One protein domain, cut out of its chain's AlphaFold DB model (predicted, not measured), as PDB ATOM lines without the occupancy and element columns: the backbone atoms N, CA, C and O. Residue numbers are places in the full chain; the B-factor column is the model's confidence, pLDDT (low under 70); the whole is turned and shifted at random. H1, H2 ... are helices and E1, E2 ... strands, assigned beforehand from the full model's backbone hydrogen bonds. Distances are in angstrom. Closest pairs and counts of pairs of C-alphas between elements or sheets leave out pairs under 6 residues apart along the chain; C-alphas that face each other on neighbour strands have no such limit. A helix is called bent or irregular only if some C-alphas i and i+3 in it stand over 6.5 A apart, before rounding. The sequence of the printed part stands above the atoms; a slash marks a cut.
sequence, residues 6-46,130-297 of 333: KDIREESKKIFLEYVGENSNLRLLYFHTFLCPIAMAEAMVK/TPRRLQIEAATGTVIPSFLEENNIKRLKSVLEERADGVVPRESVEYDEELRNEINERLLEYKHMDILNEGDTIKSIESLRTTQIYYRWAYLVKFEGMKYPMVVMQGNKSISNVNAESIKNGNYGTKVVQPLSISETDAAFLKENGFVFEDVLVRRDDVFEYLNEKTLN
ATOM      1  N   LYS A   6     -47.657  48.948  44.733       76.94
ATOM      2  CA  LYS A   6     -47.880  48.326  46.043       76.94
ATOM      3  C   LYS A   6     -48.591  46.982  45.939       76.94
ATOM      4  O   LYS A   6     -48.160  46.028  46.582       76.94
ATOM      5  N   ASP A   7     -49.638  46.891  45.117       80.94
ATOM      6  CA  ASP A   7     -50.366  45.633  44.902       80.94
ATOM      7  C   ASP A   7     -49.455  44.575  44.264       80.94
ATOM      8  O   ASP A   7     -49.442  43.427  44.701       80.94
ATOM      9  N   ILE A   8     -48.647  44.973  43.272       81.31
ATOM     10  CA  ILE A   8     -47.682  44.088  42.601       81.31
ATOM     11  C   ILE A   8     -46.619  43.597  43.593       81.31
ATOM     12  O   ILE A   8     -46.294  42.406  43.606       81.31
ATOM     13  N   ARG A   9     -46.097  44.485  44.449       85.31
ATOM     14  CA  ARG A   9     -45.101  44.133  45.468       85.31
ATOM     15  C   ARG A   9     -45.667  43.176  46.514       85.31
ATOM     16  O   ARG A   9     -45.016  42.182  46.818       85.31
ATOM     17  N   GLU A  10     -46.850  43.446  47.068       88.50
ATOM     18  CA  GLU A  10     -47.452  42.569  48.084       88.50
ATOM     19  C   GLU A  10     -47.838  41.201  47.505       88.50
ATOM     20  O   GLU A  10     -47.638  40.180  48.163       88.50
ATOM     21  N   GLU A  11     -48.316  41.150  46.259       89.69
ATOM     22  CA  GLU A  11     -48.537  39.885  45.551       89.69
ATOM     23  C   GLU A  11     -47.229  39.107  45.382       89.69
ATOM     24  O   GLU A  11     -47.170  37.919  45.691       89.69
ATOM     25  N   SER A  12     -46.161  39.779  44.946       90.44
ATOM     26  CA  SER A  12     -44.859  39.140  44.731       90.44
ATOM     27  C   SER A  12     -44.249  38.634  46.032       90.44
ATOM     28  O   SER A  12     -43.724  37.526  46.086       90.44
ATOM     29  N   LYS A  13     -44.379  39.413  47.106       91.62
ATOM     30  CA  LYS A  13     -43.985  39.017  48.456       91.62
ATOM     31  C   LYS A  13     -44.747  37.782  48.925       91.62
ATOM     32  O   LYS A  13     -44.141  36.905  49.529       91.62
ATOM     33  N   LYS A  14     -46.052  37.696  48.653       91.38
ATOM     34  CA  LYS A  14     -46.848  36.512  48.993       91.38
ATOM     35  C   LYS A  14     -46.338  35.272  48.251       91.38
ATOM     36  O   LYS A  14     -46.059  34.274  48.901       91.38
ATOM     37  N   ILE A  15     -46.144  35.371  46.933       90.50
ATOM     38  CA  ILE A  15     -45.619  34.269  46.106       90.50
ATOM     39  C   ILE A  15     -44.227  33.837  46.594       90.50
ATOM     40  O   ILE A  15     -43.954  32.648  46.717       90.50
ATOM     41  N   PHE A  16     -43.358  34.794  46.928       90.88
ATOM     42  CA  PHE A  16     -42.034  34.509  47.476       90.88
ATOM     43  C   PHE A  16     -42.098  33.786  48.830       90.88
ATOM     44  O   PHE A  16     -41.358  32.834  49.055       90.88
ATOM     45  N   LEU A  17     -42.982  34.214  49.737       89.44
ATOM     46  CA  LEU A  17     -43.145  33.569  51.044       89.44
ATOM     47  C   LEU A  17     -43.727  32.152  50.929       89.44
ATOM     48  O   LEU A  17     -43.325  31.271  51.686       89.44
ATOM     49  N   GLU A  18     -44.623  31.918  49.968       87.56
ATOM     50  CA  GLU A  18     -45.110  30.575  49.628       87.56
ATOM     51  C   GLU A  18     -43.969  29.695  49.083       87.56
ATOM     52  O   GLU A  18     -43.848  28.540  49.488       87.56
ATOM     53  N   TYR A  19     -43.099  30.252  48.230       83.75
ATOM     54  CA  TYR A  19     -41.940  29.556  47.659       83.75
ATOM     55  C   TYR A  19     -40.939  29.090  48.724       83.75
ATOM     56  O   TYR A  19     -40.515  27.939  48.707       83.75
ATOM     57  N   VAL A  20     -40.586  29.959  49.675       81.69
ATOM     58  CA  VAL A  20     -39.593  29.631  50.716       81.69
ATOM     59  C   VAL A  20     -40.149  28.796  51.878       81.69
ATOM     60  O   VAL A  20     -39.386  28.347  52.737       81.69
ATOM     61  N   GLY A  21     -41.467  28.579  51.895       72.31
ATOM     62  CA  GLY A  21     -42.196  27.834  52.915       72.31
ATOM     63  C   GLY A  21     -42.822  28.730  53.991       72.31
ATOM     64  O   GLY A  21     -42.141  29.471  54.701       72.31
ATOM     65  N   GLU A  22     -44.137  28.582  54.192       57.25
ATOM     66  CA  GLU A  22     -44.930  29.335  55.187       57.25
ATOM     67  C   GLU A  22     -44.544  29.051  56.659       57.25
ATOM     68  O   GLU A  22     -45.004  29.745  57.563       57.25
ATOM     69  N   ASN A  23     -43.690  28.055  56.923       54.06
ATOM     70  CA  ASN A  23     -43.350  27.578  58.273       54.06
ATOM     71  C   ASN A  23     -42.097  28.229  58.893       54.06
ATOM     72  O   ASN A  23     -41.584  27.735  59.900       54.06
ATOM     73  N   SER A  24     -41.583  29.316  58.318       60.19
ATOM     74  CA  SER A  24     -40.406  29.983  58.873       60.19
ATOM     75  C   SER A  24     -40.747  30.838  60.100       60.19
ATOM     76  O   SER A  24     -41.589  31.731  60.065       60.19
ATOM     77  N   ASN A  25     -40.035  30.611  61.207       71.19
ATOM     78  CA  ASN A  25     -40.101  31.474  62.396       71.19
ATOM     79  C   ASN A  25     -39.329  32.797  62.216       71.19
ATOM     80  O   ASN A  25     -39.275  33.609  63.141       71.19
ATOM     81  N   LEU A  26     -38.689  33.004  61.061       85.06
ATOM     82  CA  LEU A  26     -37.859  34.175  60.808       85.06
ATOM     83  C   LEU A  26     -38.703  35.366  60.370       85.06
ATOM     84  O   LEU A  26     -39.504  35.304  59.438       85.06
ATOM     85  N   ARG A  27     -38.461  36.507  61.011       88.19
ATOM     86  CA  ARG A  27     -39.086  37.765  60.625       88.19
ATOM     87  C   ARG A  27     -38.451  38.292  59.340       88.19
ATOM     88  O   ARG A  27     -37.251  38.544  59.287       88.19
ATOM     89  N   LEU A  28     -39.271  38.559  58.330       90.19
ATOM     90  CA  LEU A  28     -38.864  39.320  57.151       90.19
ATOM     91  C   LEU A  28     -38.581  40.782  57.547       90.19
ATOM     92  O   LEU A  28     -39.491  41.484  57.999       90.19
ATOM     93  N   LEU A  29     -37.334  41.243  57.402       90.81
ATOM     94  CA  LEU A  29     -36.947  42.619  57.735       90.81
ATOM     95  C   LEU A  29     -37.423  43.595  56.664       90.81
ATOM     96  O   LEU A  29     -37.984  44.640  56.991       90.81
ATOM     97  N   TYR A  30     -37.214  43.242  55.397       90.44
ATOM     98  CA  TYR A  30     -37.704  44.012  54.264       90.44
ATOM     99  C   TYR A  30     -37.896  43.147  53.016       90.44
ATOM    100  O   TYR A  30     -37.205  42.152  52.804       90.44
ATOM    101  N   PHE A  31     -38.845  43.586  52.192       91.19
ATOM    102  CA  PHE A  31     -39.059  43.164  50.811       91.19
ATOM    103  C   PHE A  31     -39.221  44.452  50.007       91.19
ATOM    104  O   PHE A  31     -40.305  45.036  49.965       91.19
ATOM    105  N   HIS A  32     -38.104  44.981  49.521       87.94
ATOM    106  CA  HIS A  32     -38.004  46.360  49.057       87.94
ATOM    107  C   HIS A  32     -37.740  46.413  47.559       87.94
ATOM    108  O   HIS A  32     -36.828  45.758  47.069       87.94
ATOM    109  N   THR A  33     -38.528  47.198  46.834       86.50
ATOM    110  CA  THR A  33     -38.327  47.404  45.399       86.50
ATOM    111  C   THR A  33     -37.086  48.263  45.168       86.50
ATOM    112  O   THR A  33     -36.927  49.289  45.821       86.50
ATOM    113  N   PHE A  34     -36.223  47.864  44.238       85.69
ATOM    114  CA  PHE A  34     -35.013  48.610  43.893       85.69
ATOM    115  C   PHE A  34     -34.685  48.466  42.397       85.69
ATOM    116  O   PHE A  34     -35.167  47.540  41.737       85.69
ATOM    117  N   LEU A  35     -33.886  49.389  41.856       85.31
ATOM    118  CA  LEU A  35     -33.338  49.296  40.502       85.31
ATOM    119  C   LEU A  35     -32.065  48.455  40.533       85.31
ATOM    120  O   LEU A  35     -31.004  48.905  40.977       85.31
ATOM    121  N   CYS A  36     -32.213  47.227  40.052       89.12
ATOM    122  CA  CYS A  36     -31.167  46.230  39.970       89.12
ATOM    123  C   CYS A  36     -30.347  46.407  38.685       89.12
ATOM    124  O   CYS A  36     -30.958  46.497  37.614       89.12
ATOM    125  N   PRO A  37     -29.005  46.468  38.766       90.38
ATOM    126  CA  PRO A  37     -28.146  46.578  37.598       90.38
ATOM    127  C   PRO A  37     -28.078  45.234  36.865       90.38
ATOM    128  O   PRO A  37     -27.752  44.203  37.447       90.38
ATOM    129  N   ILE A  38     -28.353  45.259  35.566       91.50
ATOM    130  CA  ILE A  38     -28.337  44.105  34.671       91.50
ATOM    131  C   ILE A  38     -27.241  44.322  33.640       91.50
ATOM    132  O   ILE A  38     -27.328  45.221  32.801       91.50
ATOM    133  N   ALA A  39     -26.198  43.507  33.709       91.25
ATOM    134  CA  ALA A  39     -25.162  43.465  32.698       91.25
ATOM    135  C   ALA A  39     -25.639  42.606  31.524       91.25
ATOM    136  O   ALA A  39     -25.925  41.421  31.685       91.25
ATOM    137  N   MET A  40     -25.690  43.206  30.336       90.19
ATOM    138  CA  MET A  40     -25.803  42.456  29.092       90.19
ATOM    139  C   MET A  40     -24.425  41.915  28.756       90.19
ATOM    140  O   MET A  40     -23.479  42.688  28.563       90.19
ATOM    141  N   ALA A  41     -24.307  40.598  28.706       89.12
ATOM    142  CA  ALA A  41     -23.057  39.928  28.419       89.12
ATOM    143  C   ALA A  41     -23.166  39.100  27.142       89.12
ATOM    144  O   ALA A  41     -24.199  38.501  26.858       89.12
ATOM    145  N   GLU A  42     -22.088  39.092  26.369       89.00
ATOM    146  CA  GLU A  42     -21.908  38.227  25.214       89.00
ATOM    147  C   GLU A  42     -20.851  37.186  25.576       89.00
ATOM    148  O   GLU A  42     -19.699  37.529  25.857       89.00
ATOM    149  N   ALA A  43     -21.269  35.926  25.651       88.38
ATOM    150  CA  ALA A  43     -20.400  34.781  25.839       88.38
ATOM    151  C   ALA A  43     -20.038  34.210  24.467       88.38
ATOM    152  O   ALA A  43     -20.922  33.793  23.722       88.38
ATOM    153  N   MET A  44     -18.752  34.184  24.130       88.00
ATOM    154  CA  MET A  44     -18.283  33.493  22.929       88.00
ATOM    155  C   MET A  44     -18.220  32.004  23.228       88.00
ATOM    156  O   MET A  44     -17.438  31.581  24.085       88.00
ATOM    157  N   VAL A  45     -19.054  31.218  22.552       86.56
ATOM    158  CA  VAL A  45     -19.128  29.772  22.747       86.56
ATOM    159  C   VAL A  45     -18.648  29.025  21.517       86.56
ATOM    160  O   VAL A  45     -18.933  29.404  20.386       86.56
ATOM    161  N   LYS A  46     -17.945  27.924  21.766       85.62
ATOM    162  CA  LYS A  46     -17.599  26.928  20.762       85.62
ATOM    163  C   LYS A  46     -18.749  25.948  20.646       85.62
ATOM    164  O   LYS A  46     -18.974  25.150  21.558       85.62
ATOM    165  N   THR A 130     -19.881  30.983  18.204       81.38
ATOM    166  CA  THR A 130     -21.195  31.616  18.283       81.38
ATOM    167  C   THR A 130     -21.232  32.586  19.466       81.38
ATOM    168  O   THR A 130     -20.978  32.180  20.601       81.38
ATOM    169  N   PRO A 131     -21.558  33.874  19.273       83.38
ATOM    170  CA  PRO A 131     -21.857  34.764  20.389       83.38
ATOM    171  C   PRO A 131     -23.227  34.421  20.990       83.38
ATOM    172  O   PRO A 131     -24.234  34.362  20.284       83.38
ATOM    173  N   ARG A 132     -23.292  34.234  22.311       84.69
ATOM    174  CA  ARG A 132     -24.534  34.016  23.066       84.69
ATOM    175  C   ARG A 132     -24.772  35.161  24.031       84.69
ATOM    176  O   ARG A 132     -23.906  35.502  24.836       84.69
ATOM    177  N   ARG A 133     -25.952  35.767  23.948       85.50
ATOM    178  CA  ARG A 133     -26.346  36.875  24.819       85.50
ATOM    179  C   ARG A 133     -26.970  36.358  26.101       85.50
ATOM    180  O   ARG A 133     -27.781  35.441  26.073       85.50
ATOM    181  N   LEU A 134     -26.582  36.970  27.212       87.94
ATOM    182  CA  LEU A 134     -26.987  36.590  28.558       87.94
ATOM    183  C   LEU A 134     -27.269  37.848  29.377       87.94
ATOM    184  O   LEU A 134     -26.602  38.875  29.202       87.94
ATOM    185  N   GLN A 135     -28.230  37.759  30.295       91.31
ATOM    186  CA  GLN A 135     -28.445  38.786  31.311       91.31
ATOM    187  C   GLN A 135     -27.824  38.334  32.629       91.31
ATOM    188  O   GLN A 135     -28.096  37.237  33.112       91.31
ATOM    189  N   ILE A 136     -26.995  39.189  33.221       93.62
ATOM    190  CA  ILE A 136     -26.343  38.921  34.502       93.62
ATOM    191  C   ILE A 136     -26.777  39.989  35.498       93.62
ATOM    192  O   ILE A 136     -26.663  41.187  35.234       93.62
ATOM    193  N   GLU A 137     -27.264  39.560  36.658       93.19
ATOM    194  CA  GLU A 137     -27.487  40.427  37.806       93.19
ATOM    195  C   GLU A 137     -26.126  40.919  38.289       93.19
ATOM    196  O   GLU A 137     -25.320  40.159  38.825       93.19
ATOM    197  N   ALA A 138     -25.819  42.187  38.031       91.12
ATOM    198  CA  ALA A 138     -24.452  42.658  38.147       91.12
ATOM    199  C   ALA A 138     -24.006  42.774  39.609       91.12
ATOM    200  O   ALA A 138     -22.820  42.595  39.864       91.12
ATOM    201  N   ALA A 139     -24.899  43.053  40.574       90.12
ATOM    202  CA  ALA A 139     -24.557  43.279  41.987       90.12
ATOM    203  C   ALA A 139     -24.043  42.035  42.719       90.12
ATOM    204  O   ALA A 139     -23.362  42.181  43.734       90.12
ATOM    205  N   THR A 140     -24.297  40.845  42.196       91.56
ATOM    206  CA  THR A 140     -23.707  39.585  42.664       91.56
ATOM    207  C   THR A 140     -23.039  38.808  41.527       91.56
ATOM    208  O   THR A 140     -22.466  37.758  41.756       91.56
ATOM    209  N   GLY A 141     -23.076  39.301  40.287       90.69
ATOM    210  CA  GLY A 141     -22.518  38.579  39.143       90.69
ATOM    211  C   GLY A 141     -23.228  37.250  38.873       90.69
ATOM    212  O   GLY A 141     -22.583  36.324  38.395       90.69
ATOM    213  N   THR A 142     -24.521  37.150  39.196       92.62
ATOM    214  CA  THR A 142     -25.312  35.919  39.043       92.62
ATOM    215  C   THR A 142     -26.014  35.906  37.688       92.62
ATOM    216  O   THR A 142     -26.705  36.872  37.341       92.62
ATOM    217  N   VAL A 143     -25.867  34.827  36.915       93.00
ATOM    218  CA  VAL A 143     -26.593  34.669  35.642       93.00
ATOM    219  C   VAL A 143     -28.091  34.592  35.916       93.00
ATOM    220  O   VAL A 143     -28.542  33.854  36.788       93.00
ATOM    221  N   ILE A 144     -28.881  35.364  35.175       91.00
ATOM    222  CA  ILE A 144     -30.334  35.357  35.322       91.00
ATOM    223  C   ILE A 144     -30.894  34.148  34.553       91.00
ATOM    224  O   ILE A 144     -30.635  34.015  33.356       91.00
ATOM    225  N   PRO A 145     -31.672  33.261  35.202       85.56
ATOM    226  CA  PRO A 145     -32.345  32.162  34.516       85.56
ATOM    227  C   PRO A 145     -33.309  32.663  33.437       85.56
ATOM    228  O   PRO A 145     -33.977  33.681  33.631       85.56
ATOM    229  N   SER A 146     -33.469  31.903  32.349       79.25
ATOM    230  CA  SER A 146     -34.308  32.268  31.185       79.25
ATOM    231  C   SER A 146     -35.700  32.767  31.558       79.25
ATOM    232  O   SER A 146     -36.173  33.781  31.055       79.25
ATOM    233  N   PHE A 147     -36.367  32.064  32.469       79.19
ATOM    234  CA  PHE A 147     -37.736  32.370  32.884       79.19
ATOM    235  C   PHE A 147     -37.864  33.627  33.766       79.19
ATOM    236  O   PHE A 147     -38.986  34.035  34.085       79.19
ATOM    237  N   LEU A 148     -36.739  34.220  34.181       84.81
ATOM    238  CA  LEU A 148     -36.656  35.486  34.911       84.81
ATOM    239  C   LEU A 148     -36.089  36.628  34.055       84.81
ATOM    240  O   LEU A 148     -36.174  37.777  34.489       84.81
ATOM    241  N   GLU A 149     -35.523  36.360  32.875       84.25
ATOM    242  CA  GLU A 149     -34.966  37.387  31.985       84.25
ATOM    243  C   GLU A 149     -36.042  38.352  31.461       84.25
ATOM    244  O   GLU A 149     -37.211  38.001  31.301       84.25
ATOM    245  N   GLU A 150     -35.647  39.603  31.204       82.31
ATOM    246  CA  GLU A 150     -36.515  40.573  30.530       82.31
ATOM    247  C   GLU A 150     -36.183  40.591  29.039       82.31
ATOM    248  O   GLU A 150     -35.206  41.210  28.615       82.31
ATOM    249  N   ASN A 151     -36.998  39.907  28.244       70.31
ATOM    250  CA  ASN A 151     -36.764  39.763  26.806       70.31
ATOM    251  C   ASN A 151     -36.957  41.081  26.048       70.31
ATOM    252  O   ASN A 151     -36.340  41.301  25.007       70.31
ATOM    253  N   ASN A 152     -37.797  41.985  26.554       74.81
ATOM    254  CA  ASN A 152     -38.005  43.271  25.917       74.81
ATOM    255  C   ASN A 152     -37.038  44.311  26.489       74.81
ATOM    256  O   ASN A 152     -37.344  44.997  27.465       74.81
ATOM    257  N   ILE A 153     -35.903  44.505  25.809       72.00
ATOM    258  CA  ILE A 153     -34.895  45.526  26.151       72.00
ATOM    259  C   ILE A 153     -35.499  46.924  26.367       72.00
ATOM    260  O   ILE A 153     -34.955  47.694  27.151       72.00
ATOM    261  N   LYS A 154     -36.631  47.277  25.738       71.25
ATOM    262  CA  LYS A 154     -37.282  48.589  25.939       71.25
ATOM    263  C   LYS A 154     -37.789  48.781  27.378       71.25
ATOM    264  O   LYS A 154     -37.971  49.918  27.801       71.25
ATOM    265  N   ARG A 155     -38.010  47.693  28.125       72.31
ATOM    266  CA  ARG A 155     -38.375  47.710  29.553       72.31
ATOM    267  C   ARG A 155     -37.169  47.831  30.474       72.31
ATOM    268  O   ARG A 155     -37.317  48.202  31.640       72.31
ATOM    269  N   LEU A 156     -35.978  47.550  29.956       77.69
ATOM    270  CA  LEU A 156     -34.736  47.809  30.654       77.69
ATOM    271  C   LEU A 156     -34.426  49.308  30.585       77.69
ATOM    272  O   LEU A 156     -34.384  49.933  29.526       77.69
ATOM    273  N   LYS A 157     -34.198  49.908  31.748       73.12
ATOM    274  CA  LYS A 157     -33.918  51.334  31.883       73.12
ATOM    275  C   LYS A 157     -32.429  51.579  31.668       73.12
ATOM    276  O   LYS A 157     -31.592  50.949  32.312       73.12
ATOM    277  N   SER A 158     -32.086  52.515  30.787       66.75
ATOM    278  CA  SER A 158     -30.734  53.079  30.751       66.75
ATOM    279  C   SER A 158     -30.649  54.182  31.807       66.75
ATOM    280  O   SER A 158     -31.493  55.077  31.841       66.75
ATOM    281  N   VAL A 159     -29.679  54.106  32.720       62.78
ATOM    282  CA  VAL A 159     -29.501  55.154  33.739       62.78
ATOM    283  C   VAL A 159     -28.828  56.349  33.077       62.78
ATOM    284  O   VAL A 159     -27.607  56.437  33.006       62.78
ATOM    285  N   LEU A 160     -29.644  57.261  32.552       51.72
ATOM    286  CA  LEU A 160     -29.216  58.617  32.210       51.72
ATOM    287  C   LEU A 160     -29.770  59.658  33.182       51.72
ATOM    288  O   LEU A 160     -29.194  60.735  33.306       51.72
ATOM    289  N   GLU A 161     -30.831  59.350  33.925       46.00
ATOM    290  CA  GLU A 161     -31.511  60.324  34.770       46.00
ATOM    291  C   GLU A 161     -31.992  59.656  36.064       46.00
ATOM    292  O   GLU A 161     -32.467  58.528  36.055       46.00
ATOM    293  N   GLU A 162     -31.853  60.391  37.169       45.66
ATOM    294  CA  GLU A 162     -32.297  60.080  38.535       45.66
ATOM    295  C   GLU A 162     -31.309  59.335  39.451       45.66
ATOM    296  O   GLU A 162     -31.172  58.114  39.481       45.66
ATOM    297  N   ARG A 163     -30.702  60.126  40.350       51.34
ATOM    298  CA  ARG A 163     -30.251  59.692  41.681       51.34
ATOM    299  C   ARG A 163     -31.474  59.335  42.540       51.34
ATOM    300  O   ARG A 163     -31.737  59.997  43.544       51.34
ATOM    301  N   ALA A 164     -32.264  58.363  42.099       54.22
ATOM    302  CA  ALA A 164     -33.356  57.822  42.885       54.22
ATOM    303  C   ALA A 164     -32.769  56.962  44.014       54.22
ATOM    304  O   ALA A 164     -31.813  56.207  43.819       54.22
ATOM    305  N   ASP A 165     -33.317  57.115  45.215       60.41
ATOM    306  CA  ASP A 165     -33.064  56.186  46.315       60.41
ATOM    307  C   ASP A 165     -33.525  54.787  45.858       60.41
ATOM    308  O   ASP A 165     -34.565  54.667  45.212       60.41
ATOM    309  N   GLY A 166     -32.720  53.750  46.096       68.75
ATOM    310  CA  GLY A 166     -32.989  52.407  45.567       68.75
ATOM    311  C   GLY A 166     -32.259  52.020  44.270       68.75
ATOM    312  O   GLY A 166     -32.511  50.935  43.757       68.75
ATOM    313  N   VAL A 167     -31.355  52.839  43.717       77.94
ATOM    314  CA  VAL A 167     -30.488  52.420  42.591       77.94
ATOM    315  C   VAL A 167     -29.198  51.793  43.115       77.94
ATOM    316  O   VAL A 167     -28.462  52.430  43.869       77.94
ATOM    317  N   VAL A 168     -28.883  50.574  42.669       81.75
ATOM    318  CA  VAL A 168     -27.569  49.953  42.894       81.75
ATOM    319  C   VAL A 168     -26.753  50.088  41.605       81.75
ATOM    320  O   VAL A 168     -26.942  49.294  40.691       81.75
ATOM    321  N   PRO A 169     -25.864  51.090  41.471       76.44
ATOM    322  CA  PRO A 169     -24.983  51.160  40.309       76.44
ATOM    323  C   PRO A 169     -24.021  49.973  40.349       76.44
ATOM    324  O   PRO A 169     -23.669  49.531  41.439       76.44
ATOM    325  N   ARG A 170     -23.551  49.474  39.210       72.88
ATOM    326  CA  ARG A 170     -22.374  48.593  39.134       72.88
ATOM    327  C   ARG A 170     -21.739  48.704  37.753       72.88
ATOM    328  O   ARG A 170     -22.377  49.209  36.834       72.88
ATOM    329  N   GLU A 171     -20.482  48.293  37.646       64.50
ATOM    330  CA  GLU A 171     -19.723  48.194  36.398       64.50
ATOM    331  C   GLU A 171     -19.783  46.763  35.830       64.50
ATOM    332  O   GLU A 171     -20.572  45.940  36.297       64.50
ATOM    333  N   SER A 172     -19.005  46.493  34.775       69.75
ATOM    334  CA  SER A 172     -18.929  45.191  34.103       69.75
ATOM    335  C   SER A 172     -18.719  44.042  35.086       69.75
ATOM    336  O   SER A 172     -18.031  44.200  36.094       69.75
ATOM    337  N   VAL A 173     -19.288  42.883  34.768       84.94
ATOM    338  CA  VAL A 173     -19.166  41.688  35.604       84.94
ATOM    339  C   VAL A 173     -17.785  41.072  35.406       84.94
ATOM    340  O   VAL A 173     -17.307  40.959  34.276       84.94
ATOM    341  N   GLU A 174     -17.144  40.695  36.508       83.94
ATOM    342  CA  GLU A 174     -15.877  39.973  36.473       83.94
ATOM    343  C   GLU A 174     -16.127  38.510  36.102       83.94
ATOM    344  O   GLU A 174     -17.004  37.857  36.665       83.94
ATOM    345  N   TYR A 175     -15.380  38.013  35.119       85.06
ATOM    346  CA  TYR A 175     -15.494  36.632  34.673       85.06
ATOM    347  C   TYR A 175     -14.633  35.721  35.548       85.06
ATOM    348  O   TYR A 175     -13.405  35.776  35.481       85.06
ATOM    349  N   ASP A 176     -15.289  34.888  36.354       87.44
ATOM    350  CA  ASP A 176     -14.671  33.875  37.205       87.44
ATOM    351  C   ASP A 176     -15.203  32.461  36.889       87.44
ATOM    352  O   ASP A 176     -16.087  32.275  36.048       87.44
ATOM    353  N   GLU A 177     -14.629  31.437  37.530       87.12
ATOM    354  CA  GLU A 177     -15.021  30.037  37.295       87.12
ATOM    355  C   GLU A 177     -16.443  29.719  37.791       87.12
ATOM    356  O   GLU A 177     -17.108  28.869  37.204       87.12
ATOM    357  N   GLU A 178     -16.942  30.393  38.835       88.50
ATOM    358  CA  GLU A 178     -18.327  30.211  39.298       88.50
ATOM    359  C   GLU A 178     -19.307  30.725  38.241       88.50
ATOM    360  O   GLU A 178     -20.195  29.993  37.806       88.50
ATOM    361  N   LEU A 179     -19.081  31.943  37.743       89.19
ATOM    362  CA  LEU A 179     -19.865  32.546  36.676       89.19
ATOM    363  C   LEU A 179     -19.774  31.727  35.385       89.19
ATOM    364  O   LEU A 179     -20.775  31.531  34.703       89.19
ATOM    365  N   ARG A 180     -18.598  31.194  35.045       88.31
ATOM    366  CA  ARG A 180     -18.451  30.277  33.910       88.31
ATOM    367  C   ARG A 180     -19.344  29.042  34.046       88.31
ATOM    368  O   ARG A 180     -19.949  28.628  33.056       88.31
ATOM    369  N   ASN A 181     -19.428  28.450  35.237       88.06
ATOM    370  CA  ASN A 181     -20.291  27.294  35.482       88.06
ATOM    371  C   ASN A 181     -21.772  27.663  35.350       88.06
ATOM    372  O   ASN A 181     -22.503  26.953  34.666       88.06
ATOM    373  N   GLU A 182     -22.184  28.807  35.897       88.12
ATOM    374  CA  GLU A 182     -23.554  29.315  35.744       88.12
ATOM    375  C   GLU A 182     -23.917  29.567  34.276       88.12
ATOM    376  O   GLU A 182     -25.007  29.213  33.828       88.12
ATOM    377  N   ILE A 183     -22.992  30.129  33.491       87.81
ATOM    378  CA  ILE A 183     -23.198  30.316  32.053       87.81
ATOM    379  C   ILE A 183     -23.351  28.955  31.361       87.81
ATOM    380  O   ILE A 183     -24.252  28.795  30.544       87.81
ATOM    381  N   ASN A 184     -22.522  27.960  31.689       84.44
ATOM    382  CA  ASN A 184     -22.654  26.615  31.115       84.44
ATOM    383  C   ASN A 184     -24.020  25.988  31.429       84.44
ATOM    384  O   ASN A 184     -24.655  25.439  30.530       84.44
ATOM    385  N   GLU A 185     -24.492  26.084  32.674       81.81
ATOM    386  CA  GLU A 185     -25.818  25.589  33.070       81.81
ATOM    387  C   GLU A 185     -26.928  26.296  32.289       81.81
ATOM    388  O   GLU A 185     -27.791  25.643  31.699       81.81
ATOM    389  N   ARG A 186     -26.848  27.626  32.186       79.00
ATOM    390  CA  ARG A 186     -27.797  28.446  31.428       79.00
ATOM    391  C   ARG A 186     -27.848  28.067  29.948       79.00
ATOM    392  O   ARG A 186     -28.916  28.033  29.342       79.00
ATOM    393  N   LEU A 187     -26.696  27.768  29.363       76.94
ATOM    394  CA  LEU A 187     -26.571  27.348  27.973       76.94
ATOM    395  C   LEU A 187     -27.131  25.934  27.732       76.94
ATOM    396  O   LEU A 187     -27.691  25.668  26.669       76.94
ATOM    397  N   LEU A 188     -27.051  25.041  28.725       72.31
ATOM    398  CA  LEU A 188     -27.705  23.730  28.672       72.31
ATOM    399  C   LEU A 188     -29.235  23.836  28.723       72.31
ATOM    400  O   LEU A 188     -29.904  23.039  28.065       72.31
ATOM    401  N   GLU A 189     -29.802  24.822  29.430       65.75
ATOM    402  CA  GLU A 189     -31.256  25.068  29.403       65.75
ATOM    403  C   GLU A 189     -31.759  25.267  27.967       65.75
ATOM    404  O   GLU A 189     -32.737  24.636  27.566       65.75
ATOM    405  N   TYR A 190     -31.058  26.079  27.167       61.31
ATOM    406  CA  TYR A 190     -31.431  26.341  25.772       61.31
ATOM    407  C   TYR A 190     -31.410  25.084  24.903       61.31
ATOM    408  O   TYR A 190     -32.260  24.923  24.026       61.31
ATOM    409  N   LYS A 191     -30.485  24.162  25.183       61.34
ATOM    410  CA  LYS A 191     -30.420  22.872  24.496       61.34
ATOM    411  C   LYS A 191     -31.642  22.003  24.781       61.34
ATOM    412  O   LYS A 191     -32.132  21.323  23.891       61.34
ATOM    413  N   HIS A 192     -32.140  22.019  26.014       53.38
ATOM    414  CA  HIS A 192     -33.285  21.204  26.430       53.38
ATOM    415  C   HIS A 192     -34.651  21.772  26.014       53.38
ATOM    416  O   HIS A 192     -35.656  21.078  26.148       53.38
ATOM    417  N   MET A 193     -34.700  23.011  25.518       53.09
ATOM    418  CA  MET A 193     -35.925  23.676  25.053       53.09
ATOM    419  C   MET A 193     -36.225  23.450  23.556       53.09
ATOM    420  O   MET A 193     -37.089  24.135  23.005       53.09
ATOM    421  N   ASP A 194     -35.506  22.536  22.889       49.88
ATOM    422  CA  ASP A 194     -35.542  22.316  21.429       49.88
ATOM    423  C   ASP A 194     -35.294  23.603  20.606       49.88
ATOM    424  O   ASP A 194     -35.726  23.722  19.461       49.88
ATOM    425  N   ILE A 195     -34.614  24.603  21.187       50.69
ATOM    426  CA  ILE A 195     -34.139  25.797  20.460       50.69
ATOM    427  C   ILE A 195     -32.860  25.460  19.677       50.69
ATOM    428  O   ILE A 195     -32.596  26.045  18.630       50.69
ATOM    429  N   LEU A 196     -32.080  24.503  20.182       49.97
ATOM    430  CA  LEU A 196     -30.899  23.946  19.529       49.97
ATOM    431  C   LEU A 196     -31.273  22.574  18.959       49.97
ATOM    432  O   LEU A 196     -31.829  21.745  19.683       49.97
ATOM    433  N   ASN A 197     -31.005  22.338  17.673       46.88
ATOM    434  CA  ASN A 197     -31.340  21.068  17.030       46.88
ATOM    435  C   ASN A 197     -30.407  19.945  17.520       46.88
ATOM    436  O   ASN A 197     -29.315  20.191  18.037       46.88
ATOM    437  N   GLU A 198     -30.816  18.682  17.347       46.97
ATOM    438  CA  GLU A 198     -29.927  17.533  17.558       46.97
ATOM    439  C   GLU A 198     -28.667  17.684  16.688       46.97
ATOM    440  O   GLU A 198     -28.731  17.602  15.467       46.97
ATOM    441  N   GLY A 199     -27.523  17.933  17.328       52.62
ATOM    442  CA  GLY A 199     -26.258  18.226  16.649       52.62
ATOM    443  C   GLY A 199     -25.606  19.507  17.157       52.62
ATOM    444  O   GLY A 199     -24.387  19.523  17.269       52.62
ATOM    445  N   ASP A 200     -26.408  20.484  17.594       61.34
ATOM    446  CA  ASP A 200     -25.967  21.784  18.104       61.34
ATOM    447  C   ASP A 200     -25.628  21.676  19.595       61.34
ATOM    448  O   ASP A 200     -26.491  21.678  20.481       61.34
ATOM    449  N   THR A 201     -24.341  21.509  19.904       72.31
ATOM    450  CA  THR A 201     -23.880  21.344  21.287       72.31
ATOM    451  C   THR A 201     -22.728  22.271  21.626       72.31
ATOM    452  O   THR A 201     -21.657  22.216  21.027       72.31
ATOM    453  N   ILE A 202     -22.926  23.084  22.660       74.81
ATOM    454  CA  ILE A 202     -21.875  23.925  23.228       74.81
ATOM    455  C   ILE A 202     -20.814  23.018  23.858       74.81
ATOM    456  O   ILE A 202     -21.119  22.174  24.704       74.81
ATOM    457  N   LYS A 203     -19.565  23.174  23.414       79.12
ATOM    458  CA  LYS A 203     -18.391  22.443  23.910       79.12
ATOM    459  C   LYS A 203     -17.630  23.235  24.959       79.12
ATOM    460  O   LYS A 203     -17.133  22.650  25.919       79.12
ATOM    461  N   SER A 204     -17.526  24.548  24.781       80.12
ATOM    462  CA  SER A 204     -16.827  25.423  25.721       80.12
ATOM    463  C   SER A 204     -17.245  26.881  25.574       80.12
ATOM    464  O   SER A 204     -17.672  27.305  24.506       80.12
ATOM    465  N   ILE A 205     -17.047  27.654  26.640       83.75
ATOM    466  CA  ILE A 205     -17.112  29.118  26.637       83.75
ATOM    467  C   ILE A 205     -15.676  29.640  26.573       83.75
ATOM    468  O   ILE A 205     -14.872  29.319  27.452       83.75
ATOM    469  N   GLU A 206     -15.349  30.418  25.546       83.00
ATOM    470  CA  GLU A 206     -14.009  30.985  25.361       83.00
ATOM    471  C   GLU A 206     -13.817  32.293  26.120       83.00
ATOM    472  O   GLU A 206     -12.769  32.531  26.718       83.00
ATOM    473  N   SER A 207     -14.824  33.164  26.083       84.31
ATOM    474  CA  SER A 207     -14.748  34.476  26.716       84.31
ATOM    475  C   SER A 207     -16.127  35.029  27.049       84.31
ATOM    476  O   SER A 207     -17.131  34.622  26.467       84.31
ATOM    477  N   LEU A 208     -16.151  35.980  27.983       87.31
ATOM    478  CA  LEU A 208     -17.324  36.765  28.341       87.31
ATOM    479  C   LEU A 208     -16.995  38.247  28.175       87.31
ATOM    480  O   LEU A 208     -15.991  38.735  28.696       87.31
ATOM    481  N   ARG A 209     -17.867  38.981  27.489       86.50
ATOM    482  CA  ARG A 209     -17.759  40.430  27.337       86.50
ATOM    483  C   ARG A 209     -19.037  41.107  27.806       86.50
ATOM    484  O   ARG A 209     -20.087  40.934  27.196       86.50
ATOM    485  N   THR A 210     -18.952  41.953  28.832       85.88
ATOM    486  CA  THR A 210     -20.056  42.869  29.153       85.88
ATOM    487  C   THR A 210     -20.123  43.977  28.104       85.88
ATOM    488  O   THR A 210     -19.140  44.679  27.866       85.88
ATOM    489  N   THR A 211     -21.281  44.135  27.468       82.06
ATOM    490  CA  THR A 211     -21.499  45.124  26.404       82.06
ATOM    491  C   THR A 211     -22.120  46.403  26.948       82.06
ATOM    492  O   THR A 211     -21.659  47.499  26.630       82.06
ATOM    493  N   GLN A 212     -23.141  46.271  27.795       85.25
ATOM    494  CA  GLN A 212     -23.889  47.390  28.352       85.25
ATOM    495  C   GLN A 212     -24.486  47.029  29.712       85.25
ATOM    496  O   GLN A 212     -24.729  45.861  30.006       85.25
ATOM    497  N   ILE A 213     -24.741  48.049  30.532       85.62
ATOM    498  CA  ILE A 213     -25.439  47.908  31.809       85.62
ATOM    499  C   ILE A 213     -26.769  48.636  31.713       85.62
ATOM    500  O   ILE A 213     -26.823  49.832  31.410       85.62
ATOM    501  N   TYR A 214     -27.831  47.895  31.985       87.25
ATOM    502  CA  TYR A 214     -29.179  48.405  32.140       87.25
ATOM    503  C   TYR A 214     -29.666  48.200  33.565       87.25
ATOM    504  O   TYR A 214     -28.952  47.683  34.416       87.25
ATOM    505  N   TYR A 215     -30.891  48.635  33.827       85.38
ATOM    506  CA  TYR A 215     -31.515  48.533  35.128       85.38
ATOM    507  C   TYR A 215     -32.949  48.058  34.979       85.38
ATOM    508  O   TYR A 215     -33.677  48.510  34.094       85.38
ATOM    509  N   ARG A 216     -33.378  47.175  35.875       85.50
ATOM    510  CA  ARG A 216     -34.778  46.749  35.968       85.50
ATOM    511  C   ARG A 216     -35.241  46.735  37.409       85.50
ATOM    512  O   ARG A 216     -34.433  46.690  38.336       85.50
ATOM    513  N   TRP A 217     -36.552  46.740  37.590       84.88
ATOM    514  CA  TRP A 217     -37.139  46.544  38.904       84.88
ATOM    515  C   TRP A 217     -36.900  45.117  39.394       84.88
ATOM    516  O   TRP A 217     -37.163  44.149  38.680       84.88
ATOM    517  N   ALA A 218     -36.411  45.009  40.624       90.38
ATOM    518  CA  ALA A 218     -36.296  43.765  41.369       90.38
ATOM    519  C   ALA A 218     -36.587  44.029  42.853       90.38
ATOM    520  O   ALA A 218     -36.877  45.163  43.256       90.38
ATOM    521  N   TYR A 219     -36.504  42.984  43.670       91.94
ATOM    522  CA  TYR A 219     -36.722  43.074  45.105       91.94
ATOM    523  C   TYR A 219     -35.440  42.756  45.864       91.94
ATOM    524  O   TYR A 219     -34.806  41.731  45.638       91.94
ATOM    525  N   LEU A 220     -35.072  43.634  46.788       92.88
ATOM    526  CA  LEU A 220     -34.060  43.368  47.790       92.88
ATOM    527  C   LEU A 220     -34.757  42.767  49.005       92.88
ATOM    528  O   LEU A 220     -35.700  43.360  49.544       92.88
ATOM    529  N   VAL A 221     -34.313  41.590  49.426       93.75
ATOM    530  CA  VAL A 221     -34.972  40.818  50.480       93.75
ATOM    531  C   VAL A 221     -33.970  40.440  51.557       93.75
ATOM    532  O   VAL A 221     -32.836  40.069  51.262       93.75
ATOM    533  N   LYS A 222     -34.378  40.546  52.823       93.25
ATOM    534  CA  LYS A 222     -33.560  40.116  53.960       93.25
ATOM    535  C   LYS A 222     -34.432  39.660  55.121       93.25
ATOM    536  O   LYS A 222     -35.354  40.372  55.530       93.25
ATOM    537  N   PHE A 223     -34.121  38.492  55.670       92.88
ATOM    538  CA  PHE A 223     -34.699  37.989  56.913       92.88
ATOM    539  C   PHE A 223     -33.835  38.374  58.115       92.88
ATOM    540  O   PHE A 223     -32.652  38.692  57.994       92.88
ATOM    541  N   GLU A 224     -34.441  38.371  59.296       91.38
ATOM    542  CA  GLU A 224     -33.730  38.555  60.554       91.38
ATOM    543  C   GLU A 224     -32.680  37.453  60.742       91.38
ATOM    544  O   GLU A 224     -32.946  36.282  60.484       91.38
ATOM    545  N   GLY A 225     -31.477  37.842  61.170       91.00
ATOM    546  CA  GLY A 225     -30.338  36.938  61.345       91.00
ATOM    547  C   GLY A 225     -29.467  36.749  60.101       91.00
ATOM    548  O   GLY A 225     -28.306  36.382  60.253       91.00
ATOM    549  N   MET A 226     -29.960  37.089  58.904       94.81
ATOM    550  CA  MET A 226     -29.128  37.079  57.697       94.81
ATOM    551  C   MET A 226     -28.052  38.170  57.734       94.81
ATOM    552  O   MET A 226     -28.295  39.311  58.152       94.81
ATOM    553  N   LYS A 227     -26.874  37.846  57.207       96.00
ATOM    554  CA  LYS A 227     -25.745  38.752  57.023       96.00
ATOM    555  C   LYS A 227     -25.940  39.622  55.786       96.00
ATOM    556  O   LYS A 227     -25.885  40.848  55.918       96.00
ATOM    557  N   TYR A 228     -26.273  39.035  54.639       96.88
ATOM    558  CA  TYR A 228     -26.410  39.734  53.362       96.88
ATOM    559  C   TYR A 228     -27.870  39.787  52.884       96.88
ATOM    560  O   TYR A 228     -28.689  38.950  53.267       96.88
ATOM    561  N   PRO A 229     -28.261  40.804  52.098       95.06
ATOM    562  CA  PRO A 229     -29.512  40.758  51.354       95.06
ATOM    563  C   PRO A 229     -29.405  39.847  50.125       95.06
ATOM    564  O   PRO A 229     -28.324  39.668  49.570       95.06
ATOM    565  N   MET A 230     -30.549  39.351  49.657       95.19
ATOM    566  CA  MET A 230     -30.682  38.616  48.395       95.19
ATOM    567  C   MET A 230     -31.424  39.459  47.349       95.19
ATOM    568  O   MET A 230     -32.330  40.231  47.690       95.19
ATOM    569  N   VAL A 231     -31.060  39.286  46.077       95.75
ATOM    570  CA  VAL A 231     -31.815  39.828  44.940       95.75
ATOM    571  C   VAL A 231     -32.868  38.810  44.530       95.75
ATOM    572  O   VAL A 231     -32.550  37.678  44.173       95.75
ATOM    573  N   VAL A 232     -34.128  39.225  44.578       94.81
ATOM    574  CA  VAL A 232     -35.295  38.425  44.214       94.81
ATOM    575  C   VAL A 232     -35.931  39.020  42.971       94.81
ATOM    576  O   VAL A 232     -36.215  40.220  42.912       94.81
ATOM    577  N   MET A 233     -36.176  38.171  41.978       92.12
ATOM    578  CA  MET A 233     -36.833  38.555  40.735       92.12
ATOM    579  C   MET A 233     -38.137  37.792  40.557       92.12
ATOM    580  O   MET A 233     -38.310  36.675  41.046       92.12
ATOM    581  N   GLN A 234     -39.065  38.438  39.858       88.12
ATOM    582  CA  GLN A 234     -40.298  37.816  39.404       88.12
ATOM    583  C   GLN A 234     -40.169  37.416  37.933       88.12
ATOM    584  O   GLN A 234     -39.507  38.106  37.158       88.12
ATOM    585  N   GLY A 235     -40.849  36.342  37.558       84.44
ATOM    586  CA  GLY A 235     -40.982  35.895  36.175       84.44
ATOM    587  C   GLY A 235     -42.046  34.812  36.060       84.44
ATOM    588  O   GLY A 235     -42.894  34.671  36.946       84.44
ATOM    589  N   ASN A 236     -42.018  34.040  34.977       77.38
ATOM    590  CA  ASN A 236     -43.031  33.020  34.701       77.38
ATOM    591  C   ASN A 236     -42.357  31.687  34.362       77.38
ATOM    592  O   ASN A 236     -41.788  31.537  33.284       77.38
ATOM    593  N   LYS A 237     -42.442  30.705  35.269       70.62
ATOM    594  CA  LYS A 237     -41.853  29.366  35.084       70.62
ATOM    595  C   LYS A 237     -42.905  28.433  34.480       70.62
ATOM    596  O   LYS A 237     -44.006  28.310  35.021       70.62
ATOM    597  N   SER A 238     -42.606  27.802  33.341       60.53
ATOM    598  CA  SER A 238     -43.509  26.807  32.736       60.53
ATOM    599  C   SER A 238     -43.647  25.571  33.633       60.53
ATOM    600  O   SER A 238     -42.716  25.209  34.346       60.53
ATOM    601  N   ILE A 239     -44.813  24.919  33.601       52.12
ATOM    602  CA  ILE A 239     -45.144  23.775  34.472       52.12
ATOM    603  C   ILE A 239     -44.456  22.482  33.979       52.12
ATOM    604  O   ILE A 239     -44.315  21.522  34.727       52.12
ATOM    605  N   SER A 240     -43.995  22.444  32.727       41.97
ATOM    606  CA  SER A 240     -43.065  21.440  32.185       41.97
ATOM    607  C   SER A 240     -42.630  21.873  30.781       41.97
ATOM    608  O   SER A 240     -43.438  22.459  30.068       41.97
ATOM    609  N   ASN A 241     -41.362  21.624  30.435       46.25
ATOM    610  CA  ASN A 241     -40.743  21.701  29.101       46.25
ATOM    611  C   ASN A 241     -41.242  22.841  28.201       46.25
ATOM    612  O   ASN A 241     -42.248  22.724  27.501       46.25
ATOM    613  N   VAL A 242     -40.502  23.948  28.202       50.56
ATOM    614  CA  VAL A 242     -40.720  25.017  27.232       50.56
ATOM    615  C   VAL A 242     -40.347  24.489  25.850       50.56
ATOM    616  O   VAL A 242     -39.207  24.103  25.635       50.56
ATOM    617  N   ASN A 243     -41.303  24.484  24.927       51.12
ATOM    618  CA  ASN A 243     -41.040  24.285  23.505       51.12
ATOM    619  C   ASN A 243     -41.425  25.549  22.726       51.12
ATOM    620  O   ASN A 243     -42.244  26.353  23.193       51.12
ATOM    621  N   ALA A 244     -40.863  25.722  21.529       53.84
ATOM    622  CA  ALA A 244     -41.097  26.891  20.676       53.84
ATOM    623  C   ALA A 244     -42.594  27.190  20.430       53.84
ATOM    624  O   ALA A 244     -43.000  28.338  20.248       53.84
ATOM    625  N   GLU A 245     -43.448  26.168  20.478       50.28
ATOM    626  CA  GLU A 245     -44.890  26.291  20.272       50.28
ATOM    627  C   GLU A 245     -45.624  26.879  21.493       50.28
ATOM    628  O   GLU A 245     -46.475  27.757  21.347       50.28
ATOM    629  N   SER A 246     -45.257  26.468  22.712       49.97
ATOM    630  CA  SER A 246     -45.753  27.064  23.962       49.97
ATOM    631  C   SER A 246     -45.354  28.537  24.086       49.97
ATOM    632  O   SER A 246     -46.166  29.363  24.516       49.97
ATOM    633  N   ILE A 247     -44.153  28.861  23.591       51.94
ATOM    634  CA  ILE A 247     -43.613  30.216  23.509       51.94
ATOM    635  C   ILE A 247     -44.459  31.080  22.571       51.94
ATOM    636  O   ILE A 247     -44.947  32.147  22.951       51.94
ATOM    637  N   LYS A 248     -44.681  30.593  21.347       52.53
ATOM    638  CA  LYS A 248     -45.423  31.296  20.294       52.53
ATOM    639  C   LYS A 248     -46.896  31.529  20.648       52.53
ATOM    640  O   LYS A 248     -47.482  32.519  20.217       52.53
ATOM    641  N   ASN A 249     -47.484  30.638  21.442       50.38
ATOM    642  CA  ASN A 249     -48.902  30.679  21.801       50.38
ATOM    643  C   ASN A 249     -49.208  31.494  23.073       50.38
ATOM    644  O   ASN A 249     -50.369  31.573  23.467       50.38
ATOM    645  N   GLY A 250     -48.204  32.096  23.727       51.72
ATOM    646  CA  GLY A 250     -48.409  32.954  24.903       51.72
ATOM    647  C   GLY A 250     -48.898  32.218  26.159       51.72
ATOM    648  O   GLY A 250     -49.301  32.858  27.129       51.72
ATOM    649  N   ASN A 251     -48.853  30.884  26.166       48.66
ATOM    650  CA  ASN A 251     -49.285  30.052  27.288       48.66
ATOM    651  C   ASN A 251     -48.121  29.849  28.266       48.66
ATOM    652  O   ASN A 251     -47.579  28.752  28.395       48.66
ATOM    653  N   TYR A 252     -47.724  30.925  28.941       53.31
ATOM    654  CA  TYR A 252     -46.587  30.920  29.856       53.31
ATOM    655  C   TYR A 252     -47.005  30.779  31.311       53.31
ATOM    656  O   TYR A 252     -47.463  31.741  31.915       53.31
ATOM    657  N   GLY A 253     -46.729  29.590  31.851       61.97
ATOM    658  CA  GLY A 253     -46.223  29.367  33.205       61.97
ATOM    659  C   GLY A 253     -47.023  29.849  34.415       61.97
ATOM    660  O   GLY A 253     -47.985  30.603  34.354       61.97
ATOM    661  N   THR A 254     -46.599  29.363  35.576       73.62
ATOM    662  CA  THR A 254     -47.027  29.897  36.870       73.62
ATOM    663  C   THR A 254     -46.088  31.043  37.230       73.62
ATOM    664  O   THR A 254     -44.872  30.931  37.052       73.62
ATOM    665  N   LYS A 255     -46.643  32.155  37.717       83.25
ATOM    666  CA  LYS A 255     -45.842  33.282  38.197       83.25
ATOM    667  C   LYS A 255     -44.954  32.807  39.345       83.25
ATOM    668  O   LYS A 255     -45.451  32.233  40.311       83.25
ATOM    669  N   VAL A 256     -43.657  33.065  39.235       86.25
ATOM    670  CA  VAL A 256     -42.662  32.720  40.253       86.25
ATOM    671  C   VAL A 256     -41.978  33.976  40.756       86.25
ATOM    672  O   VAL A 256     -41.802  34.943  40.014       86.25
ATOM    673  N   VAL A 257     -41.599  33.957  42.029       90.56
ATOM    674  CA  VAL A 257     -40.811  35.013  42.660       90.56
ATOM    675  C   VAL A 257     -39.770  34.330  43.527       90.56
ATOM    676  O   VAL A 257     -40.116  33.736  44.544       90.56
ATOM    677  N   GLN A 258     -38.512  34.373  43.101       91.12
ATOM    678  CA  GLN A 258     -37.439  33.603  43.727       91.12
ATOM    679  C   GLN A 258     -36.122  34.392  43.770       91.12
ATOM    680  O   GLN A 258     -35.935  35.313  42.963       91.12
ATOM    681  N   PRO A 259     -35.219  34.073  44.714       94.19
ATOM    682  CA  PRO A 259     -33.888  34.653  44.723       94.19
ATOM    683  C   PRO A 259     -33.074  34.137  43.538       94.19
ATOM    684  O   PRO A 259     -33.245  32.997  43.113       94.19
ATOM    685  N   LEU A 260     -32.187  34.984  43.019       93.81
ATOM    686  CA  LEU A 260     -31.212  34.567  42.009       93.81
ATOM    687  C   LEU A 260     -30.064  33.783  42.646       93.81
ATOM    688  O   LEU A 260     -29.680  32.730  42.148       93.81
ATOM    689  N   SER A 261     -29.562  34.276  43.777       94.88
ATOM    690  CA  SER A 261     -28.520  33.621  44.559       94.88
ATOM    691  C   SER A 261     -28.600  33.990  46.042       94.88
ATOM    692  O   SER A 261     -29.250  34.969  46.433       94.88
ATOM    693  N   ILE A 262     -27.957  33.175  46.882       95.50
ATOM    694  CA  ILE A 262     -27.845  33.352  48.336       95.50
ATOM    695  C   ILE A 262     -26.382  33.135  48.748       95.50
ATOM    696  O   ILE A 262     -25.691  32.300  48.168       95.50
ATOM    697  N   SER A 263     -25.900  33.879  49.749       96.50
ATOM    698  CA  SER A 263     -24.551  33.679  50.294       96.50
ATOM    699  C   SER A 263     -24.416  32.319  50.986       96.50
ATOM    700  O   SER A 263     -25.392  31.810  51.537       96.50
ATOM    701  N   GLU A 264     -23.220  31.734  51.012       95.69
ATOM    702  CA  GLU A 264     -22.946  30.482  51.734       95.69
ATOM    703  C   GLU A 264     -23.395  30.547  53.200       95.69
ATOM    704  O   GLU A 264     -24.085  29.642  53.688       95.69
ATOM    705  N   THR A 265     -23.055  31.640  53.893       96.38
ATOM    706  CA  THR A 265     -23.430  31.833  55.299       96.38
ATOM    707  C   THR A 265     -24.948  31.913  55.471       96.38
ATOM    708  O   THR A 265     -25.506  31.271  56.366       96.38
ATOM    709  N   ASP A 266     -25.636  32.676  54.617       95.81
ATOM    710  CA  ASP A 266     -27.085  32.851  54.732       95.81
ATOM    711  C   ASP A 266     -27.852  31.614  54.266       95.81
ATOM    712  O   ASP A 266     -28.883  31.289  54.849       95.81
ATOM    713  N   ALA A 267     -27.351  30.875  53.276       94.44
ATOM    714  CA  ALA A 267     -27.952  29.628  52.820       94.44
ATOM    715  C   ALA A 267     -27.942  28.574  53.936       94.44
ATOM    716  O   ALA A 267     -28.964  27.930  54.190       94.44
ATOM    717  N   ALA A 268     -26.819  28.440  54.654       93.44
ATOM    718  CA  ALA A 268     -26.724  27.564  55.819       93.44
ATOM    719  C   ALA A 268     -27.697  27.996  56.928       93.44
ATOM    720  O   ALA A 268     -28.488  27.180  57.409       93.44
ATOM    721  N   PHE A 269     -27.702  29.287  57.276       93.62
ATOM    722  CA  PHE A 269     -28.590  29.843  58.298       93.62
ATOM    723  C   PHE A 269     -30.075  29.641  57.963       93.62
ATOM    724  O   PHE A 269     -30.857  29.199  58.806       93.62
ATOM    725  N   LEU A 270     -30.487  29.937  56.729       91.69
ATOM    726  CA  LEU A 270     -31.877  29.799  56.299       91.69
ATOM    727  C   LEU A 270     -32.314  28.327  56.307       91.69
ATOM    728  O   LEU A 270     -33.403  28.018  56.797       91.69
ATOM    729  N   LYS A 271     -31.448  27.409  55.859       90.00
ATOM    730  CA  LYS A 271     -31.714  25.965  55.891       90.00
ATOM    731  C   LYS A 271     -31.918  25.440  57.314       90.00
ATOM    732  O   LYS A 271     -32.848  24.672  57.553       90.00
ATOM    733  N   GLU A 272     -31.100  25.877  58.273       90.56
ATOM    734  CA  GLU A 272     -31.276  25.539  59.696       90.56
ATOM    735  C   GLU A 272     -32.610  26.047  60.265       90.56
ATOM    736  O   GLU A 272     -33.177  25.436  61.171       90.56
ATOM    737  N   ASN A 273     -33.142  27.130  59.697       89.44
ATOM    738  CA  ASN A 273     -34.418  27.730  60.081       89.44
ATOM    739  C   ASN A 273     -35.611  27.248  59.235       89.44
ATOM    740  O   ASN A 273     -36.681  27.858  59.275       89.44
ATOM    741  N   GLY A 274     -35.449  26.142  58.503       86.38
ATOM    742  CA  GLY A 274     -36.537  25.457  57.803       86.38
ATOM    743  C   GLY A 274     -36.898  26.032  56.435       86.38
ATOM    744  O   GLY A 274     -37.921  25.637  55.880       86.38
ATOM    745  N   PHE A 275     -36.077  26.930  55.885       86.81
ATOM    746  CA  PHE A 275     -36.222  27.372  54.500       86.81
ATOM    747  C   PHE A 275     -35.714  26.289  53.555       86.81
ATOM    748  O   PHE A 275     -34.680  25.660  53.805       86.81
ATOM    749  N   VAL A 276     -36.416  26.111  52.442       78.38
ATOM    750  CA  VAL A 276     -36.021  25.183  51.383       78.38
ATOM    751  C   VAL A 276     -35.829  25.972  50.093       78.38
ATOM    752  O   VAL A 276     -36.769  26.555  49.566       78.38
ATOM    753  N   PHE A 277     -34.595  25.983  49.597       79.25
ATOM    754  CA  PHE A 277     -34.211  26.576  48.320       79.25
ATOM    755  C   PHE A 277     -33.591  25.470  47.460       79.25
ATOM    756  O   PHE A 277     -32.383  25.260  47.512       79.25
ATOM    757  N   GLU A 278     -34.413  24.687  46.754       69.94
ATOM    758  CA  GLU A 278     -33.907  23.543  45.966       69.94
ATOM    759  C   GLU A 278     -33.180  23.992  44.689       69.94
ATOM    760  O   GLU A 278     -32.188  23.380  44.310       69.94
ATOM    761  N   ASP A 279     -33.622  25.106  44.097       77.44
ATOM    762  CA  ASP A 279     -33.183  25.589  42.778       77.44
ATOM    763  C   ASP A 279     -32.436  26.942  42.843       77.44
ATOM    764  O   ASP A 279     -32.412  27.680  41.859       77.44
ATOM    765  N   VAL A 280     -31.897  27.340  44.003       87.81
ATOM    766  CA  VAL A 280     -31.223  28.647  44.153       87.81
ATOM    767  C   VAL A 280     -29.721  28.473  44.262       87.81
ATOM    768  O   VAL A 280     -29.234  27.684  45.072       87.81
ATOM    769  N   LEU A 281     -28.992  29.268  43.481       91.69
ATOM    770  CA  LEU A 281     -27.537  29.285  43.483       91.69
ATOM    771  C   LEU A 281     -26.999  29.757  44.837       91.69
ATOM    772  O   LEU A 281     -27.435  30.773  45.386       91.69
ATOM    773  N   VAL A 282     -26.023  29.028  45.372       93.31
ATOM    774  CA  VAL A 282     -25.293  29.417  46.583       93.31
ATOM    775  C   VAL A 282     -23.914  29.904  46.170       93.31
ATOM    776  O   VAL A 282     -23.183  29.170  45.509       93.31
ATOM    777  N   ARG A 283     -23.565  31.135  46.552       92.56
ATOM    778  CA  ARG A 283     -22.304  31.785  46.170       92.56
ATOM    779  C   ARG A 283     -21.506  32.236  47.379       92.56
ATOM    780  O   ARG A 283     -22.064  32.442  48.460       92.56
ATOM    781  N   ARG A 284     -20.202  32.428  47.182       93.81
ATOM    782  CA  ARG A 284     -19.299  32.905  48.234       93.81
ATOM    783  C   ARG A 284     -19.770  34.240  48.816       93.81
ATOM    784  O   ARG A 284     -20.325  35.093  48.129       93.81
ATOM    785  N   ASP A 285     -19.539  34.413  50.112       95.75
ATOM    786  CA  ASP A 285     -19.952  35.593  50.880       95.75
ATOM    787  C   ASP A 285     -19.429  36.928  50.302       95.75
ATOM    788  O   ASP A 285     -20.129  37.942  50.366       95.75
ATOM    789  N   ASP A 286     -18.209  36.941  49.751       93.38
ATOM    790  CA  ASP A 286     -17.531  38.134  49.216       93.38
ATOM    791  C   ASP A 286     -18.296  38.766  48.045       93.38
ATOM    792  O   ASP A 286     -18.370  39.988  47.916       93.38
ATOM    793  N   VAL A 287     -18.971  37.938  47.249       91.56
ATOM    794  CA  VAL A 287     -19.804  38.360  46.118       91.56
ATOM    795  C   VAL A 287     -20.936  39.310  46.546       91.56
ATOM    796  O   VAL A 287     -21.314  40.220  45.799       91.56
ATOM    797  N   PHE A 288     -21.451  39.151  47.769       94.69
ATOM    798  CA  PHE A 288     -22.569  39.937  48.299       94.69
ATOM    799  C   PHE A 288     -22.135  41.206  49.040       94.69
ATOM    800  O   PHE A 288     -22.990  42.030  49.387       94.69
ATOM    801  N   GLU A 289     -20.836  41.402  49.286       93.06
ATOM    802  CA  GLU A 289     -20.329  42.563  50.026       93.06
ATOM    803  C   GLU A 289     -20.724  43.867  49.345       93.06
ATOM    804  O   GLU A 289     -21.273  44.761  49.988       93.06
ATOM    805  N   TYR A 290     -20.564  43.930  48.024       91.25
ATOM    806  CA  TYR A 290     -20.941  45.097  47.240       91.25
ATOM    807  C   TYR A 290     -22.428  45.443  47.379       91.25
ATOM    808  O   TYR A 290     -22.784  46.590  47.663       91.25
ATOM    809  N   LEU A 291     -23.308  44.455  47.176       92.19
ATOM    810  CA  LEU A 291     -24.751  44.652  47.280       92.19
ATOM    811  C   LEU A 291     -25.117  45.131  48.687       92.19
ATOM    812  O   LEU A 291     -25.880  46.085  48.847       92.19
ATOM    813  N   ASN A 292     -24.541  44.505  49.710       92.88
ATOM    814  CA  ASN A 292     -24.774  44.881  51.093       92.88
ATOM    815  C   ASN A 292     -24.319  46.322  51.366       92.88
ATOM    816  O   ASN A 292     -25.120  47.117  51.846       92.88
ATOM    817  N   GLU A 293     -23.098  46.699  50.983       90.62
ATOM    818  CA  GLU A 293     -22.563  48.054  51.162       90.62
ATOM    819  C   GLU A 293     -23.416  49.131  50.484       90.62
ATOM    820  O   GLU A 293     -23.708  50.168  51.090       90.62
ATOM    821  N   LYS A 294     -23.835  48.905  49.232       88.06
ATOM    822  CA  LYS A 294     -24.616  49.893  48.469       88.06
ATOM    823  C   LYS A 294     -26.041  50.059  48.979       88.06
ATOM    824  O   LYS A 294     -26.633  51.115  48.766       88.06
ATOM    825  N   THR A 295     -26.569  49.064  49.682       88.19
ATOM    826  CA  THR A 295     -27.952  49.066  50.173       88.19
ATOM    827  C   THR A 295     -28.072  49.473  51.647       88.19
ATOM    828  O   THR A 295     -29.184  49.702  52.119       88.19
ATOM    829  N   LEU A 296     -26.956  49.669  52.371       85.62
ATOM    830  CA  LEU A 296     -26.951  50.088  53.787       85.62
ATOM    831  C   LEU A 296     -27.752  51.369  54.064       85.62
ATOM    832  O   LEU A 296     -28.339  51.515  55.134       85.62
ATOM    833  N   ASN A 297     -27.754  52.305  53.111       80.56
ATOM    834  CA  ASN A 297     -28.385  53.617  53.268       80.56
ATOM    835  C   ASN A 297     -29.820  53.678  52.726       80.56
ATOM    836  O   ASN A 297     -30.432  54.748  52.769       80.56
TER     837      ASN A 297
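What this domain is: This is residues 6 to 46 and 130 to 297 of the 333 residues of an uncharacterized protein of Roseburia inulinivorans (UniProt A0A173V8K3). A twisted sheet of five strands, curled like part of a barrel, wraps round H1 on one face, while H2 runs across the opposite face. Where the last strand of this sheet, E5, runs on, a small parallel pair, E6 and E7, follows with H4, and H5 grazes the large sheet. The printed part has 209 residues with five named helices and seven named strands, in the order H1 E1 E2 H2 E3 E4 H3 E5 E6 H4 E7 H5; the class is mixed, helices and strands. The large sheet runs E2, E1, E3, E4, E5, all antiparallel. The whole is compact, with a radius of gyration of the C-alphas of 17.2 A and spans of 50 by 36 by 32 A.

How they stand to each other: E1, residues 28 to 46, bends by 73 degrees at residue 33; its antiparallel neighbour E3, residues 201 to 223, bends by 97 degrees at residue 212, and N 36 and O 216 are 2.9 A apart, within hydrogen-bond range. E2, residues 130 to 137, is an edge strand beside E1, with N 41 and O 134 at 2.9 A. E4, residues 230 to 237, forms a hairpin with E3, with N 219 and O 232 at 2.9 A. E5, residues 254 to 259, is the other edge strand, with N 235 and O 256 at 3.0 A across to E4. H1, residues 6 to 20, is on the sheet, which curls round it; its closest C-alphas to E5 are those of Phe 16 and Val 257, 5.0 A. H2, residues 177 to 192, is on the opposite face at a height over the sheet of 6.5 A, across the strands at 89 degrees to E1 on the local plane. E2, H2 and E3 form a split strand-helix-strand unit, two strands running the same way with E1 between them, and its crossover is right-handed. E6, residues 261 to 263, H4, residues 264 to 272, and E7, residues 281 to 283, form a strand-helix-strand unit, two parallel neighbour strands with a helix between them along the chain, and its crossover is right-handed; N 262 and O 281 are 2.9 A apart, within hydrogen-bond range. H5, residues 285 to 295, only grazes the large sheet; its closest C-alphas to E6 are those of Asp 285 and Ser 263, 5.0 A. H3, residues 244 to 248, is not on the large sheet. Every O i to N i+4 pair is within hydrogen-bond range in H1, H3 and H4, but 10 of 12 in H2 and 4 of 7 in H5.

Where its parts are: H1 begins at C-alpha 6, (-47.880, 48.326, 46.043), and is 21.0 A long; H2 is 23.0 A. E1 measures 43.9 A, E3 40.8 A and E2 22.3 A. H5 is irregular, but only just, with C-alphas 287 and 290 6.9 A apart, and ends at C-alpha 295, (-27.952, 49.066, 50.173).

The domain as a whole: The C-alphas of Gly 199 and Asn 297, the two farthest apart, are 51.0 A apart. Residues 47 to 129 are not printed, and C-alphas 46 and 130 across the cut are 6.4 A apart. The link from E2 to H2 is long, 39 residues. The model's mean pLDDT over the printed part is 80.3, with 43 residues under 70, among them 189 to 200 and 238 to 253.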